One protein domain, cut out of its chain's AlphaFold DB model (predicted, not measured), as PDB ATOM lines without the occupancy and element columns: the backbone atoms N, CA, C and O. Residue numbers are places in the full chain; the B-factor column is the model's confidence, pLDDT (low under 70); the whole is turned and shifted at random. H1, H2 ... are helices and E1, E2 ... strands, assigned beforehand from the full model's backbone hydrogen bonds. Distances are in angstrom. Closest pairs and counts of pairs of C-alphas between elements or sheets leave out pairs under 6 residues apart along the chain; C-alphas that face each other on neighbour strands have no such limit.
ATOM      1  N   GLY A  10      54.489 -25.091 -22.225       80.25
ATOM      2  CA  GLY A  10      53.893 -23.753 -22.233       80.25
ATOM      3  C   GLY A  10      54.914 -22.626 -22.409       80.25
ATOM      4  O   GLY A  10      54.639 -21.681 -23.144       80.25
ATOM      5  N   ASP A  11      56.094 -22.741 -21.796       82.75
ATOM      6  CA  ASP A  11      57.147 -21.720 -21.874       82.75
ATOM      7  C   ASP A  11      57.762 -21.671 -23.277       82.75
ATOM      8  O   ASP A  11      57.929 -20.599 -23.858       82.75
ATOM      9  N   GLN A  12      58.038 -22.844 -23.860       84.81
ATOM     10  CA  GLN A  12      58.546 -22.953 -25.232       84.81
ATOM     11  C   GLN A  12      57.543 -22.383 -26.245       84.81
ATOM     12  O   GLN A  12      57.917 -21.624 -27.142       84.81
ATOM     13  N   ALA A  13      56.256 -22.699 -26.067       86.81
ATOM     14  CA  ALA A  13      55.177 -22.135 -26.863       86.81
ATOM     15  C   ALA A  13      55.114 -20.604 -26.731       86.81
ATOM     16  O   ALA A  13      55.107 -19.910 -27.746       86.81
ATOM     17  N   ALA A  14      55.155 -20.064 -25.508       85.38
ATOM     18  CA  ALA A  14      55.130 -18.621 -25.259       85.38
ATOM     19  C   ALA A  14      56.324 -17.881 -25.897       85.38
ATOM     20  O   ALA A  14      56.138 -16.809 -26.471       85.38
ATOM     21  N   VAL A  15      57.529 -18.465 -25.880       86.94
ATOM     22  CA  VAL A  15      58.712 -17.907 -26.566       86.94
ATOM     23  C   VAL A  15      58.521 -17.862 -28.089       86.94
ATOM     24  O   VAL A  15      58.925 -16.889 -28.730       86.94
ATOM     25  N   VAL A  16      57.880 -18.870 -28.693       87.94
ATOM     26  CA  VAL A  16      57.573 -18.858 -30.135       87.94
ATOM     27  C   VAL A  16      56.477 -17.845 -30.473       87.94
ATOM     28  O   VAL A  16      56.646 -17.092 -31.437       87.94
ATOM     29  N   VAL A  17      55.413 -17.756 -29.667       87.19
ATOM     30  CA  VAL A  17      54.357 -16.733 -29.800       87.19
ATOM     31  C   VAL A  17      54.970 -15.332 -29.753       87.19
ATOM     32  O   VAL A  17      54.790 -14.558 -30.690       87.19
ATOM     33  N   ALA A  18      55.764 -15.022 -28.723       84.38
ATOM     34  CA  ALA A  18      56.380 -13.706 -28.538       84.38
ATOM     35  C   ALA A  18      57.330 -13.302 -29.683       84.38
ATOM     36  O   ALA A  18      57.513 -12.115 -29.944       84.38
ATOM     37  N   ARG A  19      57.920 -14.278 -30.386       84.06
ATOM     38  CA  ARG A  19      58.801 -14.049 -31.543       84.06
ATOM     39  C   ARG A  19      58.050 -13.888 -32.872       84.06
ATOM     40  O   ARG A  19      58.619 -13.334 -33.806       84.06
ATOM     41  N   THR A  20      56.833 -14.421 -33.000       82.25
ATOM     42  CA  THR A  20      56.162 -14.581 -34.310       82.25
ATOM     43  C   THR A  20      54.768 -13.967 -34.411       82.25
ATOM     44  O   THR A  20      54.296 -13.751 -35.524       82.25
ATOM     45  N   GLY A  21      54.096 -13.705 -33.287       82.38
ATOM     46  CA  GLY A  21      52.690 -13.293 -33.249       82.38
ATOM     47  C   GLY A  21      51.689 -14.402 -33.604       82.38
ATOM     48  O   GLY A  21      50.499 -14.122 -33.726       82.38
ATOM     49  N   ILE A  22      52.140 -15.650 -33.780       84.00
ATOM     50  CA  ILE A  22      51.299 -16.789 -34.172       84.00
ATOM     51  C   ILE A  22      51.064 -17.680 -32.941       84.00
ATOM     52  O   ILE A  22      52.044 -18.042 -32.283       84.00
ATOM     53  N   PRO A  23      49.814 -18.077 -32.626       89.56
ATOM     54  CA  PRO A  23      49.539 -19.009 -31.536       89.56
ATOM     55  C   PRO A  23      50.200 -20.376 -31.733       89.56
ATOM     56  O   PRO A  23      50.494 -20.779 -32.858       89.56
ATOM     57  N   VAL A  24      50.362 -21.130 -30.646       90.69
ATOM     58  CA  VAL A  24      50.899 -22.503 -30.660       90.69
ATOM     59  C   VAL A  24      49.868 -23.473 -30.089       90.69
ATOM     60  O   VAL A  24      49.385 -23.286 -28.971       90.69
ATOM     61  N   LEU A  25      49.536 -24.517 -30.852       91.31
ATOM     62  CA  LEU A  25      48.623 -25.583 -30.436       91.31
ATOM     63  C   LEU A  25      49.394 -26.674 -29.685       91.31
ATOM     64  O   LEU A  25      50.370 -27.214 -30.196       91.31
ATOM     65  N   LEU A  26      48.929 -27.012 -28.485       89.31
ATOM     66  CA  LEU A  26      49.484 -28.043 -27.614       89.31
ATOM     67  C   LEU A  26      48.415 -29.083 -27.260       89.31
ATOM     68  O   LEU A  26      47.251 -28.756 -27.019       89.31
ATOM     69  N   LEU A  27      48.837 -30.338 -27.158       85.25
ATOM     70  CA  LEU A  27      48.029 -31.463 -26.698       85.25
ATOM     71  C   LEU A  27      48.149 -31.554 -25.168       85.25
ATOM     72  O   LEU A  27      49.214 -31.877 -24.647       85.25
ATOM     73  N   ILE A  28      47.069 -31.242 -24.441       73.19
ATOM     74  CA  ILE A  28      47.087 -30.994 -22.979       73.19
ATOM     75  C   ILE A  28      47.572 -32.203 -22.166       73.19
ATOM     76  O   ILE A  28      48.132 -32.032 -21.086       73.19
ATOM     77  N   ALA A  29      47.341 -33.416 -22.668       68.62
ATOM     78  CA  ALA A  29      47.591 -34.665 -21.953       68.62
ATOM     79  C   ALA A  29      48.852 -35.425 -22.416       68.62
ATOM     80  O   ALA A  29      49.021 -36.582 -22.033       68.62
ATOM     81  N   HIS A  30      49.716 -34.830 -23.251       75.69
ATOM     82  CA  HIS A  30      50.949 -35.497 -23.690       75.69
ATOM     83  C   HIS A  30      52.113 -35.221 -22.717       75.69
ATOM     84  O   HIS A  30      52.399 -34.051 -22.456       75.69
ATOM     85  N   PRO A  31      52.769 -36.258 -22.157       67.69
ATOM     86  CA  PRO A  31      53.807 -36.097 -21.134       67.69
ATOM     87  C   PRO A  31      55.244 -36.053 -21.685       67.69
ATOM     88  O   PRO A  31      56.175 -35.856 -20.906       67.69
ATOM     89  N   GLY A  32      55.446 -36.314 -22.981       70.44
ATOM     90  CA  GLY A  32      56.771 -36.366 -23.605       70.44
ATOM     91  C   GLY A  32      57.340 -34.980 -23.906       70.44
ATOM     92  O   GLY A  32      56.625 -33.974 -23.862       70.44
ATOM     93  N   ALA A  33      58.630 -34.919 -24.245       81.31
ATOM     94  CA  ALA A  33      59.196 -33.674 -24.740       81.31
ATOM     95  C   ALA A  33      58.655 -33.356 -26.144       81.31
ATOM     96  O   ALA A  33      58.160 -34.220 -26.880       81.31
ATOM     97  N   LEU A  34      58.736 -32.078 -26.504       88.44
ATOM     98  CA  LEU A  34      58.320 -31.573 -27.801       88.44
ATOM     99  C   LEU A  34      59.303 -30.524 -28.311       88.44
ATOM    100  O   LEU A  34      60.042 -29.919 -27.538       88.44
ATOM    101  N   THR A  35      59.264 -30.286 -29.617       90.62
ATOM    102  CA  THR A  35      59.891 -29.136 -30.271       90.62
ATOM    103  C   THR A  35      58.797 -28.228 -30.816       90.62
ATOM    104  O   THR A  35      57.974 -28.679 -31.614       90.62
ATOM    105  N   VAL A  36      58.797 -26.947 -30.427       91.38
ATOM    106  CA  VAL A  36      57.972 -25.922 -31.088       91.38
ATOM    107  C   VAL A  36      58.778 -25.253 -32.196       91.38
ATOM    108  O   VAL A  36      59.832 -24.664 -31.947       91.38
ATOM    109  N   SER A  37      58.259 -25.280 -33.418       90.94
ATOM    110  CA  SER A  37      58.776 -24.507 -34.546       90.94
ATOM    111  C   SER A  37      57.711 -23.559 -35.100       90.94
ATOM    112  O   SER A  37      56.520 -23.677 -34.808       90.94
ATOM    113  N   ALA A  38      58.157 -22.588 -35.894       90.38
ATOM    114  CA  ALA A  38      57.295 -21.769 -36.732       90.38
ATOM    115  C   ALA A  38      57.865 -21.785 -38.150       90.38
ATOM    116  O   ALA A  38      59.083 -21.701 -38.319       90.38
ATOM    117  N   THR A  39      57.003 -21.914 -39.156       88.19
ATOM    118  CA  THR A  39      57.412 -22.022 -40.560       88.19
ATOM    119  C   THR A  39      56.624 -21.059 -41.444       88.19
ATOM    120  O   THR A  39      55.514 -20.642 -41.108       88.19
ATOM    121  N   VAL A  40      57.219 -20.681 -42.577       84.81
ATOM    122  CA  VAL A  40      56.533 -19.950 -43.647       84.81
ATOM    123  C   VAL A  40      56.227 -20.962 -44.741       84.81
ATOM    124  O   VAL A  40      57.120 -21.366 -45.485       84.81
ATOM    125  N   GLY A  41      54.975 -21.400 -44.802       76.69
ATOM    126  CA  GLY A  41      54.491 -22.261 -45.867       76.69
ATOM    127  C   GLY A  41      54.241 -21.477 -47.151       76.69
ATOM    128  O   GLY A  41      53.983 -20.268 -47.144       76.69
ATOM    129  N   ALA A  42      54.314 -22.179 -48.277       70.69
ATOM    130  CA  ALA A  42      53.945 -21.649 -49.576       70.69
ATOM    131  C   ALA A  42      53.233 -22.738 -50.380       70.69
ATOM    132  O   ALA A  42      53.833 -23.749 -50.737       70.69
ATOM    133  N   ASP A  43      51.970 -22.482 -50.695       65.31
ATOM    134  CA  ASP A  43      51.236 -23.164 -51.757       65.31
ATOM    135  C   ASP A  43      51.247 -22.203 -52.977       65.31
ATOM    136  O   ASP A  43      51.337 -20.988 -52.782       65.31
ATOM    137  N   PRO A  44      51.180 -22.670 -54.242       63.75
ATOM    138  CA  PRO A  44      51.611 -21.915 -55.440       63.75
ATOM    139  C   PRO A  44      50.975 -20.534 -55.724       63.75
ATOM    140  O   PRO A  44      51.416 -19.845 -56.642       63.75
ATOM    141  N   HIS A  45      49.977 -20.101 -54.952       63.12
ATOM    142  CA  HIS A  45      49.347 -18.782 -55.067       63.12
ATOM    143  C   HIS A  45      49.477 -17.901 -53.812       63.12
ATOM    144  O   HIS A  45      49.134 -16.720 -53.882       63.12
ATOM    145  N   ARG A  46      49.917 -18.436 -52.659       71.56
ATOM    146  CA  ARG A  46      49.953 -17.717 -51.369       71.56
ATOM    147  C   ARG A  46      51.070 -18.217 -50.454       71.56
ATOM    148  O   ARG A  46      51.296 -19.416 -50.324       71.56
ATOM    149  N   ARG A  47      51.705 -17.282 -49.743       80.56
ATOM    150  CA  ARG A  47      52.477 -17.593 -48.532       80.56
ATOM    151  C   ARG A  47      51.547 -17.555 -47.326       80.56
ATOM    152  O   ARG A  47      50.688 -16.681 -47.249       80.56
ATOM    153  N   TYR A  48      51.762 -18.466 -46.392       84.44
ATOM    154  CA  TYR A  48      51.097 -18.513 -45.093       84.44
ATOM    155  C   TYR A  48      52.139 -18.778 -44.012       84.44
ATOM    156  O   TYR A  48      53.262 -19.196 -44.295       84.44
ATOM    157  N   THR A  49      51.785 -18.530 -42.760       88.00
ATOM    158  CA  THR A  49      52.626 -18.880 -41.618       88.00
ATOM    159  C   THR A  49      51.942 -19.943 -40.775       88.00
ATOM    160  O   THR A  49      50.712 -20.026 -40.732       88.00
ATOM    161  N   SER A  50      52.737 -20.780 -40.121       91.88
ATOM    162  CA  SER A  50      52.231 -21.791 -39.200       91.88
ATOM    163  C   SER A  50      53.167 -22.005 -38.020       91.88
ATOM    164  O   SER A  50      54.362 -21.702 -38.094       91.88
ATOM    165  N   THR A  51      52.626 -22.544 -36.932       94.06
ATOM    166  CA  THR A  51      53.409 -23.143 -35.848       94.06
ATOM    167  C   THR A  51      53.167 -24.643 -35.804       94.06
ATOM    168  O   THR A  51      52.078 -25.116 -36.134       94.06
ATOM    169  N   THR A  52      54.184 -25.380 -35.366       94.25
ATOM    170  CA  THR A  52      54.128 -26.832 -35.195       94.25
ATOM    171  C   THR A  52      54.712 -27.194 -33.839       94.25
ATOM    172  O   THR A  52      55.872 -26.890 -33.568       94.25
ATOM    173  N   ALA A  53      53.936 -27.886 -33.008       93.62
ATOM    174  CA  ALA A  53      54.448 -28.658 -31.884       93.62
ATOM    175  C   ALA A  53      54.601 -30.118 -32.338       93.62
ATOM    176  O   ALA A  53      53.612 -30.787 -32.650       93.62
ATOM    177  N   LEU A  54      55.843 -30.596 -32.415       92.50
ATOM    178  CA  LEU A  54      56.176 -31.984 -32.739       92.50
ATOM    179  C   LEU A  54      56.645 -32.698 -31.470       92.50
ATOM    180  O   LEU A  54      57.585 -32.236 -30.825       92.50
ATOM    181  N   TYR A  55      56.007 -33.813 -31.135       89.56
ATOM    182  CA  TYR A  55      56.301 -34.627 -29.956       89.56
ATOM    183  C   TYR A  55      57.209 -35.810 -30.323       89.56
ATOM    184  O   TYR A  55      57.143 -36.329 -31.438       89.56
ATOM    185  N   GLU A  56      58.043 -36.262 -29.382       86.31
ATOM    186  CA  GLU A  56      59.049 -37.320 -29.620       86.31
ATOM    187  C   GLU A  56      58.468 -38.665 -30.096       86.31
ATOM    188  O   GLU A  56      59.149 -39.417 -30.791       86.31
ATOM    189  N   ASP A  57      57.212 -38.978 -29.765       81.75
ATOM    190  CA  ASP A  57      56.537 -40.220 -30.171       81.75
ATOM    191  C   ASP A  57      55.795 -40.123 -31.519       81.75
ATOM    192  O   ASP A  57      55.033 -41.030 -31.876       81.75
ATOM    193  N   GLY A  58      56.012 -39.027 -32.255       83.06
ATOM    194  CA  GLY A  58      55.435 -38.754 -33.571       83.06
ATOM    195  C   GLY A  58      54.088 -38.027 -33.553       83.06
ATOM    196  O   GLY A  58      53.555 -37.740 -34.627       83.06
ATOM    197  N   TRP A  59      53.525 -37.704 -32.380       88.88
ATOM    198  CA  TRP A  59      52.322 -36.865 -32.323       88.88
ATOM    199  C   TRP A  59      52.661 -35.442 -32.783       88.88
ATOM    200  O   TRP A  59      53.789 -34.961 -32.640       88.88
ATOM    201  N   ARG A  60      51.676 -34.747 -33.350       91.75
ATOM    202  CA  ARG A  60      51.874 -33.428 -33.959       91.75
ATOM    203  C   ARG A  60      50.657 -32.545 -33.736       91.75
ATOM    204  O   ARG A  60      49.531 -33.025 -33.827       91.75
ATOM    205  N   ALA A  61      50.873 -31.264 -33.484       92.94
ATOM    206  CA  ALA A  61      49.825 -30.251 -33.422       92.94
ATOM    207  C   ALA A  61      50.272 -29.009 -34.201       92.94
ATOM    208  O   ALA A  61      51.435 -28.617 -34.124       92.94
ATOM    209  N   GLU A  62      49.368 -28.414 -34.975       94.31
ATOM    210  CA  GLU A  62      49.671 -27.308 -35.887       94.31
ATOM    211  C   GLU A  62      48.606 -26.206 -35.827       94.31
ATOM    212  O   GLU A  62      47.409 -26.484 -35.698       94.31
ATOM    213  N   VAL A  63      49.051 -24.959 -35.992       93.44
ATOM    214  CA  VAL A  63      48.204 -23.780 -36.239       93.44
ATOM    215  C   VAL A  63      48.636 -23.174 -37.563       93.44
ATOM    216  O   VAL A  63      49.800 -22.809 -37.696       93.44
ATOM    217  N   HIS A  64      47.723 -23.011 -38.517       91.31
ATOM    218  CA  HIS A  64      47.983 -22.302 -39.775       91.31
ATOM    219  C   HIS A  64      47.207 -20.990 -39.823       91.31
ATOM    220  O   HIS A  64      46.017 -20.945 -39.498       91.31
ATOM    221  N   ALA A  65      47.884 -19.927 -40.252       86.69
ATOM    222  CA  ALA A  65      47.286 -18.621 -40.490       86.69
ATOM    223  C   ALA A  65      46.241 -18.658 -41.627       86.69
ATOM    224  O   ALA A  65      46.311 -19.529 -42.502       86.69
ATOM    225  N   PRO A  66      45.295 -17.699 -41.664       82.25
ATOM    226  CA  PRO A  66      44.348 -17.560 -42.767       82.25
ATOM    227  C   PRO A  66      45.043 -17.545 -44.133       82.25
ATOM    228  O   PRO A  66      46.010 -16.816 -44.351       82.25
ATOM    229  N   GLY A  67      44.541 -18.355 -45.065       78.12
ATOM    230  CA  GLY A  67      45.184 -18.579 -46.365       78.12
ATOM    231  C   GLY A  67      46.201 -19.726 -46.393       78.12
ATOM    232  O   GLY A  67      46.759 -19.978 -47.460       78.12
ATOM    233  N   GLY A  68      46.407 -20.425 -45.270       83.75
ATOM    234  CA  GLY A  68      47.034 -21.747 -45.229       83.75
ATOM    235  C   GLY A  68      46.165 -22.867 -45.828       83.75
ATOM    236  O   GLY A  68      45.097 -22.594 -46.386       83.75
ATOM    237  N   PRO A  69      46.613 -24.134 -45.740       89.19
ATOM    238  CA  PRO A  69      45.948 -25.262 -46.387       89.19
ATOM    239  C   PRO A  69      44.568 -25.550 -45.788       89.19
ATOM    240  O   PRO A  69      44.288 -25.223 -44.628       89.19
ATOM    241  N   SER A  70      43.700 -26.200 -46.568       91.56
ATOM    242  CA  SER A  70      42.391 -26.612 -46.059       91.56
ATOM    243  C   SER A  70      42.530 -27.721 -45.001       91.56
ATOM    244  O   SER A  70      43.491 -28.496 -45.043       91.56
ATOM    245  N   PRO A  71      41.553 -27.872 -44.083       94.12
ATOM    246  CA  PRO A  71      41.500 -29.013 -43.172       94.12
ATOM    247  C   PRO A  71      41.646 -30.372 -43.875       94.12
ATOM    248  O   PRO A  71      42.313 -31.264 -43.355       94.12
ATOM    249  N   GLU A  72      41.056 -30.535 -45.067       93.62
ATOM    250  CA  GLU A  72      41.137 -31.796 -45.812       93.62
ATOM    251  C   GLU A  72      42.533 -32.011 -46.410       93.62
ATOM    252  O   GLU A  72      43.043 -33.129 -46.366       93.62
ATOM    253  N   ASP A  73      43.190 -30.952 -46.897       92.12
ATOM    254  CA  ASP A  73      44.574 -31.029 -47.377       92.12
ATOM    255  C   ASP A  73      45.538 -31.426 -46.258       92.12
ATOM    256  O   ASP A  73      46.382 -32.291 -46.477       92.12
ATOM    257  N   LEU A  74      45.410 -30.847 -45.058       93.44
ATOM    258  CA  LEU A  74      46.268 -31.200 -43.918       93.44
ATOM    259  C   LEU A  74      46.089 -32.670 -43.517       93.44
ATOM    260  O   LEU A  74      47.071 -33.400 -43.388       93.44
ATOM    261  N   VAL A  75      44.840 -33.132 -43.393       94.38
ATOM    262  CA  VAL A  75      44.516 -34.530 -43.060       94.38
ATOM    263  C   VAL A  75      45.020 -35.497 -44.142       94.38
ATOM    264  O   VAL A  75      45.648 -36.505 -43.817       94.38
ATOM    265  N   ARG A  76      44.827 -35.171 -45.427       93.00
ATOM    266  CA  ARG A  76      45.265 -35.997 -46.567       93.00
ATOM    267  C   ARG A  76      46.791 -36.022 -46.734       93.00
ATOM    268  O   ARG A  76      47.338 -37.060 -47.091       93.00
ATOM    269  N   ARG A  77      47.486 -34.906 -46.469       92.25
ATOM    270  CA  ARG A  77      48.963 -34.816 -46.480       92.25
ATOM    271  C   ARG A  77      49.594 -35.540 -45.287       92.25
ATOM    272  O   ARG A  77      50.711 -36.027 -45.409       92.25
ATOM    273  N   ALA A  78      48.904 -35.604 -44.146       92.31
ATOM    274  CA  ALA A  78      49.418 -36.241 -42.935       92.31
ATOM    275  C   ALA A  78      49.361 -37.776 -42.964       92.31
ATOM    276  O   ALA A  78      50.261 -38.405 -42.414       92.31
ATOM    277  N   LEU A  79      48.334 -38.365 -43.588       92.19
ATOM    278  CA  LEU A  79      48.156 -39.819 -43.700       92.19
ATOM    279  C   LEU A  79      47.941 -40.242 -45.171       92.19
ATOM    280  O   LEU A  79      46.825 -40.603 -45.561       92.19
ATOM    281  N   PRO A  80      48.989 -40.193 -46.019       86.50
ATOM    282  CA  PRO A  80      48.906 -40.662 -47.400       86.50
ATOM    283  C   PRO A  80      48.655 -42.177 -47.432       86.50
ATOM    284  O   PRO A  80      49.473 -42.949 -46.947       86.50
ATOM    285  N   GLY A  81      47.522 -42.591 -48.005       86.12
ATOM    286  CA  GLY A  81      47.039 -43.984 -47.984       86.12
ATOM    287  C   GLY A  81      45.762 -44.188 -47.159       86.12
ATOM    288  O   GLY A  81      45.065 -45.185 -47.344       86.12
ATOM    289  N   ALA A  82      45.393 -43.214 -46.321       88.50
ATOM    290  CA  ALA A  82      44.162 -43.259 -45.542       88.50
ATOM    291  C   ALA A  82      42.888 -43.271 -46.403       88.50
ATOM    292  O   ALA A  82      42.846 -42.756 -47.525       88.50
ATOM    293  N   ALA A  83      41.800 -43.781 -45.819       87.25
ATOM    294  CA  ALA A  83      40.465 -43.655 -46.391       87.25
ATOM    295  C   ALA A  83      40.033 -42.179 -46.507       87.25
ATOM    296  O   ALA A  83      40.550 -41.301 -45.804       87.25
ATOM    297  N   LYS A  84      39.044 -41.908 -47.376       89.56
ATOM    298  CA  LYS A  84      38.475 -40.564 -47.571       89.56
ATOM    299  C   LYS A  84      38.111 -39.939 -46.221       89.56
ATOM    300  O   LYS A  84      37.373 -40.544 -45.445       89.56
ATOM    301  N   ALA A  85      38.597 -38.720 -45.988       91.19
ATOM    302  CA  ALA A  85      38.340 -37.979 -44.762       91.19
ATOM    303  C   ALA A  85      36.833 -37.744 -44.537       91.19
ATOM    304  O   ALA A  85      36.063 -37.549 -45.485       91.19
ATOM    305  N   GLN A  86      36.427 -37.788 -43.271       91.25
ATOM    306  CA  GLN A  86      35.037 -37.756 -42.819       91.25
ATOM    307  C   GLN A  86      34.815 -36.586 -41.848       91.25
ATOM    308  O   GLN A  86      35.775 -36.153 -41.205       91.25
ATOM    309  N   PRO A  87      33.577 -36.079 -41.694       92.38
ATOM    310  CA  PRO A  87      33.259 -35.101 -40.660       92.38
ATOM    311  C   PRO A  87      33.559 -35.652 -39.260       92.38
ATOM    312  O   PRO A  87      33.117 -36.745 -38.911       92.38
ATOM    313  N   VAL A  88      34.281 -34.882 -38.446       89.88
ATOM    314  CA  VAL A  88      34.617 -35.225 -37.053       89.88
ATOM    315  C   VAL A  88      34.373 -34.036 -36.131       89.88
ATOM    316  O   VAL A  88      34.332 -32.891 -36.580       89.88
ATOM    317  N   LEU A  89      34.265 -34.295 -34.829       87.75
ATOM    318  CA  LEU A  89      34.307 -33.248 -33.809       87.75
ATOM    319  C   LEU A  89      35.755 -32.978 -33.374       87.75
ATOM    320  O   LEU A  89      36.551 -33.908 -33.196       87.75
ATOM    321  N   LEU A  90      36.074 -31.698 -33.180       85.38
ATOM    322  CA  LEU A  90      37.364 -31.203 -32.708       85.38
ATOM    323  C   LEU A  90      37.142 -30.388 -31.424       85.38
ATOM    324  O   LEU A  90      36.400 -29.408 -31.435       85.38
ATOM    325  N   ALA A  91      37.776 -30.784 -30.319       81.31
ATOM    326  CA  ALA A  91      37.754 -29.998 -29.087       81.31
ATOM    327  C   ALA A  91      38.707 -28.802 -29.222       81.31
ATOM    328  O   ALA A  91      39.883 -28.985 -29.527       81.31
ATOM    329  N   THR A  92      38.216 -27.591 -28.986       78.75
ATOM    330  CA  THR A  92      38.958 -26.329 -29.139       78.75
ATOM    331  C   THR A  92      38.863 -25.484 -27.860       78.75
ATOM    332  O   THR A  92      38.080 -25.824 -26.969       78.75
ATOM    333  N   PRO A  93      39.655 -24.407 -27.697       74.31
ATOM    334  CA  PRO A  93      39.576 -23.565 -26.504       74.31
ATOM    335  C   PRO A  93      38.177 -22.943 -26.337       74.31
ATOM    336  O   PRO A  93      37.805 -22.028 -27.063       74.31
ATOM    337  N   GLY A  94      37.405 -23.448 -25.371       76.44
ATOM    338  CA  GLY A  94      36.069 -22.949 -25.019       76.44
ATOM    339  C   GLY A  94      34.887 -23.553 -25.792       76.44
ATOM    340  O   GLY A  94      33.753 -23.379 -25.356       76.44
ATOM    341  N   GLU A  95      35.114 -24.295 -26.880       83.44
ATOM    342  CA  GLU A  95      34.036 -24.845 -27.723       83.44
ATOM    343  C   GLU A  95      34.422 -26.168 -28.415       83.44
ATOM    344  O   GLU A  95      35.579 -26.593 -28.390       83.44
ATOM    345  N   VAL A  96      33.452 -26.812 -29.072       85.62
ATOM    346  CA  VAL A  96      33.674 -27.977 -29.944       85.62
ATOM    347  C   VAL A  96      33.202 -27.625 -31.349       85.62
ATOM    348  O   VAL A  96      32.023 -27.328 -31.542       85.62
ATOM    349  N   ILE A  97      34.102 -27.696 -32.329       87.88
ATOM    350  CA  ILE A  97      33.796 -27.401 -33.734       87.88
ATOM    351  C   ILE A  97      33.650 -28.676 -34.567       87.88
ATOM    352  O   ILE A  97      34.188 -29.737 -34.232       87.88
ATOM    353  N   TRP A  98      32.977 -28.547 -35.710       91.56
ATOM    354  CA  TRP A  98      33.076 -29.523 -36.790       91.56
ATOM    355  C   TRP A  98      34.389 -29.342 -37.555       91.56
ATOM    356  O   TRP A  98      34.783 -28.232 -37.914       91.56
ATOM    357  N   GLY A  99      35.044 -30.462 -37.830       92.94
ATOM    358  CA  GLY A  99      36.243 -30.565 -38.645       92.94
ATOM    359  C   GLY A  99      36.162 -31.756 -39.597       92.94
ATOM    360  O   GLY A  99      35.114 -32.376 -39.767       92.94
ATOM    361  N   THR A 100      37.295 -32.094 -40.199       94.88
ATOM    362  CA  THR A 100      37.483 -33.299 -41.011       94.88
ATOM    363  C   THR A 100      38.602 -34.151 -40.422       94.88
ATOM    364  O   THR A 100      39.511 -33.629 -39.771       94.88
ATOM    365  N   GLY A 101      38.541 -35.465 -40.605       93.62
ATOM    366  CA  GLY A 101      39.541 -36.379 -40.070       93.62
ATOM    367  C   GLY A 101      39.550 -37.740 -40.748       93.62
ATOM    368  O   GLY A 101      38.625 -38.099 -41.475       93.62
ATOM    369  N   THR A 102      40.621 -38.493 -40.524       92.69
ATOM    370  CA  THR A 102      40.776 -39.872 -41.000       92.69
ATOM    371  C   THR A 102      41.709 -40.653 -40.075       92.69
ATOM    372  O   THR A 102      42.493 -40.052 -39.335       92.69
ATOM    373  N   SER A 103      41.644 -41.982 -40.146       90.69
ATOM    374  CA  SER A 103      42.568 -42.890 -39.461       90.69
ATOM    375  C   SER A 103      43.284 -43.796 -40.460       90.69
ATOM    376  O   SER A 103      42.691 -44.238 -41.445       90.69
ATOM    377  N   HIS A 104      44.552 -44.093 -40.183       90.25
ATOM    378  CA  HIS A 104      45.389 -45.026 -40.939       90.25
ATOM    379  C   HIS A 104      46.533 -45.519 -40.042       90.25
ATOM    380  O   HIS A 104      47.062 -44.738 -39.255       90.25
ATOM    381  N   ASP A 105      46.886 -46.802 -40.125       87.88
ATOM    382  CA  ASP A 105      48.039 -47.428 -39.454       87.88
ATOM    383  C   ASP A 105      48.226 -47.072 -37.962       87.88
ATOM    384  O   ASP A 105      49.330 -46.846 -37.469       87.88
ATOM    385  N   GLY A 106      47.119 -47.023 -37.212       85.69
ATOM    386  CA  GLY A 106      47.133 -46.713 -35.777       85.69
ATOM    387  C   GLY A 106      47.356 -45.231 -35.447       85.69
ATOM    388  O   GLY A 106      47.637 -44.898 -34.293       85.69
ATOM    389  N   LEU A 107      47.210 -44.339 -36.428       88.94
ATOM    390  CA  LEU A 107      47.205 -42.885 -36.286       88.94
ATOM    391  C   LEU A 107      45.853 -42.302 -36.714       88.94
ATOM    392  O   LEU A 107      45.219 -42.789 -37.647       88.94
ATOM    393  N   THR A 108      45.452 -41.208 -36.071       90.38
ATOM    394  CA  THR A 108      44.289 -40.392 -36.432       90.38
ATOM    395  C   THR A 108      44.743 -38.961 -36.693       90.38
ATOM    396  O   THR A 108      45.341 -38.321 -35.827       90.38
ATOM    397  N   ALA A 109      44.421 -38.444 -37.877       92.62
ATOM    398  CA  ALA A 109      44.590 -37.043 -38.239       92.62
ATOM    399  C   ALA A 109      43.232 -36.329 -38.166       92.62
ATOM    400  O   ALA A 109      42.247 -36.830 -38.712       92.62
ATOM    401  N   ARG A 110      43.166 -35.156 -37.525       93.12
ATOM    402  CA  ARG A 110      41.966 -34.297 -37.496       93.12
ATOM    403  C   ARG A 110      42.354 -32.838 -37.719       93.12
ATOM    404  O   ARG A 110      43.380 -32.390 -37.215       93.12
ATOM    405  N   ALA A 111      41.519 -32.090 -38.432       94.50
ATOM    406  CA  ALA A 111      41.683 -30.654 -38.632       94.50
ATOM    407  C   ALA A 111      40.340 -29.919 -38.678       94.50
ATOM    408  O   ALA A 111      39.324 -30.492 -39.070       94.50
ATOM    409  N   GLY A 112      40.334 -28.635 -38.331       93.38
ATOM    410  CA  GLY A 112      39.144 -27.785 -38.369       93.38
ATOM    411  C   GLY A 112      39.497 -26.300 -38.354       93.38
ATOM    412  O   GLY A 112      40.603 -25.922 -37.974       93.38
ATOM    413  N   ASN A 113      38.552 -25.460 -38.776       92.06
ATOM    414  CA  ASN A 113      38.741 -24.011 -38.826       92.06
ATOM    415  C   ASN A 113      38.176 -23.369 -37.554       92.06
ATOM    416  O   ASN A 113      36.981 -23.483 -37.289       92.06
ATOM    417  N   TRP A 114      39.016 -22.665 -36.797       88.25
ATOM    418  CA  TRP A 114      38.663 -22.026 -35.529       88.25
ATOM    419  C   TRP A 114      39.109 -20.561 -35.534       88.25
ATOM    420  O   TRP A 114      40.292 -20.272 -35.703       88.25
ATOM    421  N   ASN A 115      38.167 -19.621 -35.399       84.88
ATOM    422  CA  ASN A 115      38.428 -18.170 -35.407       84.88
ATOM    423  C   ASN A 115      39.335 -17.673 -36.563       84.88
ATOM    424  O   ASN A 115      40.129 -16.749 -36.407       84.88
ATOM    425  N   GLY A 116      39.201 -18.294 -37.742       84.31
ATOM    426  CA  GLY A 116      39.969 -17.988 -38.958       84.31
ATOM    427  C   GLY A 116      41.255 -18.806 -39.147       84.31
ATOM    428  O   GLY A 116      41.761 -18.869 -40.264       84.31
ATOM    429  N   TRP A 117      41.747 -19.469 -38.102       87.75
ATOM    430  CA  TRP A 117      42.933 -20.328 -38.135       87.75
ATOM    431  C   TRP A 117      42.557 -21.760 -38.525       87.75
ATOM    432  O   TRP A 117      41.536 -22.269 -38.058       87.75
ATOM    433  N   THR A 118      43.391 -22.443 -39.311       91.81
ATOM    434  CA  THR A 118      43.255 -23.899 -39.487       91.81
ATOM    435  C   THR A 118      44.045 -24.593 -38.381       91.81
ATOM    436  O   THR A 118      45.272 -24.490 -38.328       91.81
ATOM    437  N   LEU A 119      43.352 -25.303 -37.493       93.12
ATOM    438  CA  LEU A 119      43.955 -26.152 -36.468       93.12
ATOM    439  C   LEU A 119      44.069 -27.582 -36.998       93.12
ATOM    440  O   LEU A 119      43.128 -28.083 -37.614       93.12
ATOM    441  N   PHE A 120      45.183 -28.258 -36.723       93.88
ATOM    442  CA  PHE A 120      45.393 -29.668 -37.066       93.88
ATOM    443  C   PHE A 120      46.069 -30.417 -35.913       93.88
ATOM    444  O   PHE A 120      46.920 -29.862 -35.220       93.88
ATOM    445  N   HIS A 121      45.742 -31.699 -35.740       92.69
ATOM    446  CA  HIS A 121      46.556 -32.619 -34.953       92.69
ATOM    447  C   HIS A 121      46.643 -34.023 -35.562       92.69
ATOM    448  O   HIS A 121      45.717 -34.509 -36.214       92.69
ATOM    449  N   LEU A 122      47.765 -34.680 -35.271       91.62
ATOM    450  CA  LEU A 122      48.048 -36.087 -35.516       91.62
ATOM    451  C   LEU A 122      48.327 -36.758 -34.168       91.62
ATOM    452  O   LEU A 122      49.247 -36.356 -33.454       91.62
ATOM    453  N   THR A 123      47.544 -37.773 -33.823       88.69
ATOM    454  CA  THR A 123      47.692 -38.561 -32.587       88.69
ATOM    455  C   THR A 123      47.590 -40.049 -32.905       88.69
ATOM    456  O   THR A 123      47.160 -40.417 -33.996       88.69
ATOM    457  N   ARG A 124      47.923 -40.935 -31.961       86.12
ATOM    458  CA  ARG A 124      47.582 -42.362 -32.111       86.12
ATOM    459  C   ARG A 124      46.068 -42.578 -32.101       86.12
ATOM    460  O   ARG A 124      45.358 -41.932 -31.330       86.12
ATOM    461  N   ASP A 125      45.605 -43.512 -32.924       74.38
ATOM    462  CA  ASP A 125      44.222 -43.986 -32.955       74.38
ATOM    463  C   ASP A 125      43.957 -44.863 -31.723       74.38
ATOM    464  O   ASP A 125      44.142 -46.079 -31.718       74.38
ATOM    465  N   GLN A 126      43.554 -44.215 -30.632       61.62
ATOM    466  CA  GLN A 126      43.053 -44.884 -29.435       61.62
ATOM    467  C   GLN A 126      41.555 -45.184 -29.601       61.62
ATOM    468  O   GLN A 126      40.755 -44.611 -28.860       61.62
ATOM    469  N   HIS A 127      41.216 -46.029 -30.592       48.88
ATOM    470  CA  HIS A 127      39.866 -46.425 -31.045       48.88
ATOM    471  C   HIS A 127      38.737 -45.907 -30.145       48.88
ATOM    472  O   HIS A 127      38.508 -46.408 -29.040       48.88
ATOM    473  N   ASP A 128      38.104 -44.835 -30.630       54.91
ATOM    474  CA  ASP A 128      37.687 -43.693 -29.812       54.91
ATOM    475  C   ASP A 128      36.803 -44.083 -28.611       54.91
ATOM    476  O   ASP A 128      35.607 -44.346 -28.744       54.91
ATOM    477  N   ARG A 129      37.375 -44.046 -27.395       54.25
ATOM    478  CA  ARG A 129      36.632 -44.191 -26.122       54.25
ATOM    479  C   ARG A 129      35.770 -42.953 -25.789       54.25
ATOM    480  O   ARG A 129      35.617 -42.606 -24.617       54.25
ATOM    481  N   GLY A 130      35.258 -42.257 -26.805       56.16
ATOM    482  CA  GLY A 130      34.536 -40.989 -26.694       56.16
ATOM    483  C   GLY A 130      35.394 -39.843 -26.150       56.16
ATOM    484  O   GLY A 130      34.873 -38.956 -25.476       56.16
ATOM    485  N   ARG A 131      36.716 -39.876 -26.367       63.56
ATOM    486  CA  ARG A 131      37.676 -38.934 -25.770       63.56
ATOM    487  C   ARG A 131      38.442 -38.184 -26.849       63.56
ATOM    488  O   ARG A 131      39.544 -38.567 -27.231       63.56
ATOM    489  N   LEU A 132      37.867 -37.054 -27.263       67.00
ATOM    490  CA  LEU A 132      38.566 -36.054 -28.065       67.00
ATOM    491  C   LEU A 132      39.880 -35.647 -27.363       67.00
ATOM    492  O   LEU A 132      39.855 -35.394 -26.152       67.00
ATOM    493  N   PRO A 133      41.019 -35.552 -28.075       71.06
ATOM    494  CA  PRO A 133      42.251 -35.048 -27.485       71.06
ATOM    495  C   PRO A 133      42.056 -33.583 -27.076       71.06
ATOM    496  O   PRO A 133      41.670 -32.743 -27.887       71.06
ATOM    497  N   ALA A 134      42.300 -33.282 -25.802       73.62
ATOM    498  CA  ALA A 134      42.109 -31.943 -25.260       73.62
ATOM    499  C   ALA A 134      43.211 -30.996 -25.767       73.62
ATOM    500  O   ALA A 134      44.402 -31.256 -25.568       73.62
ATOM    501  N   LEU A 135      42.810 -29.901 -26.420       82.19
ATOM    502  CA  LEU A 135      43.713 -28.947 -27.062       82.19
ATOM    503  C   LEU A 135      43.843 -27.655 -26.245       82.19
ATOM    504  O   LEU A 135      42.842 -27.079 -25.819       82.19
ATOM    505  N   ARG A 136      45.075 -27.164 -26.078       84.12
ATOM    506  CA  ARG A 136      45.390 -25.833 -25.536       84.12
ATOM    507  C   ARG A 136      46.026 -25.001 -26.636       84.12
ATOM    508  O   ARG A 136      47.012 -25.426 -27.224       84.12
ATOM    509  N   LEU A 137      45.505 -23.805 -26.864       84.62
ATOM    510  CA  LEU A 137      46.126 -22.817 -27.738       84.62
ATOM    511  C   LEU A 137      46.828 -21.778 -26.853       84.62
ATOM    512  O   LEU A 137      46.192 -21.187 -25.985       84.62
ATOM    513  N   VAL A 138      48.138 -21.610 -27.016       85.31
ATOM    514  CA  VAL A 138      48.955 -20.630 -26.277       85.31
ATOM    515  C   VAL A 138      49.130 -19.389 -27.145       85.31
ATOM    516  O   VAL A 138      49.437 -19.526 -28.330       85.31
ATOM    517  N   GLY A 139      48.945 -18.191 -26.577       77.00
ATOM    518  CA  GLY A 139      48.987 -16.934 -27.333       77.00
ATOM    519  C   GLY A 139      47.669 -16.586 -28.026       77.00
ATOM    520  O   GLY A 139      47.628 -15.676 -28.852       77.00
TER     521      GLY A 139
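AT A GLANCE: This is residues 10 to 139 of the 156 residues of an uncharacterized protein of Kitasatospora xanthocidica (UniProt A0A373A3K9). A broad, twisted sheet of seven strands makes the body, with the short helix H2 packed on one face, over E7, and helix H1 on the opposite face, over the edge strand E2. A small ribbon of two short strands, E1 and E9, lies over the same face as H1, with E1 packed on E3 and E4. The printed part has 130 residues, with two named helices and nine named strands in the order H1 E1 E2 E3 E4 H2 E5 E6 E7 E8 E9. The large sheet runs E2 E3 E4 E8 E7 E6 E5 and is antiparallel throughout, as is the pair E1 E9; the class is mixed, helices and strands. The whole is compact and rounded, with a radius of gyration of the C-alphas of 13.8 A and spans of 37 by 37 by 27 A.

HOW THE PARTS SIT: H1, residues 10 to 20, is on the sheet at a height of 9.5 A, over E2, residues 34 to 43; it runs along the strands, at 24 degrees to E2 on the local plane, and the closest C-alphas are those of Ala 13 and Val 36, 6.3 A apart. E1, residues 24 to 27, is the antiparallel neighbour of E9, residues 135 to 138, with N 26 and O 136 2.8 A apart. The closest C-alphas of E1 and E4, residues 60 to 64, are those of Leu 25 and Ala 61, 5.7 A apart. E2, E3, residues 46 to 55, and E4 form a meander, each strand the antiparallel neighbour of the one before; N 37 and O 52 are 2.9 A apart, as are N 51 and O 63. E8, residues 117 to 124, is the other neighbour of E4, with N 62 and O 120 2.9 A apart. H2, residues 71 to 78, is on the opposite face from H1 at a height of 7.0 A, over E7, residues 107 to 114; Pro 71 and Ala 111 have the closest C-alphas, 4.8 A apart. E5, residues 86 to 92, E6, residues 95 to 104, E7 and E8 form a second meander, with N 88 and O 99 3.0 A, N 102 and O 109 2.9 A, and N 110 and O 121 2.9 A apart. In H1 and H2 every O i to N i+4 pair is within hydrogen-bond range.

IN THESE COORDINATES: H1 begins at C-alpha 10, (53.893, -23.753, -22.233), and is 15.3 A long. E2 is 26.4 A long and bends by 55 degrees at residue 40; E3 is 28.0 A long. E6 is 26.7 A long and bends by 66 degrees at residue 98. E7 is 22.6 A and E8 23.3 A long. E9 ends at C-alpha 138, (48.955, -20.630, -26.277).

THE WHOLE: The C-alphas farthest apart, those of His 45 and Arg 129, are 40.6 A apart. The printed part has no cut, and no link is long. The mean pLDDT of the printed part is 84.7; residues 29, 31, 43 to 45 and 126 to 132 are under 70.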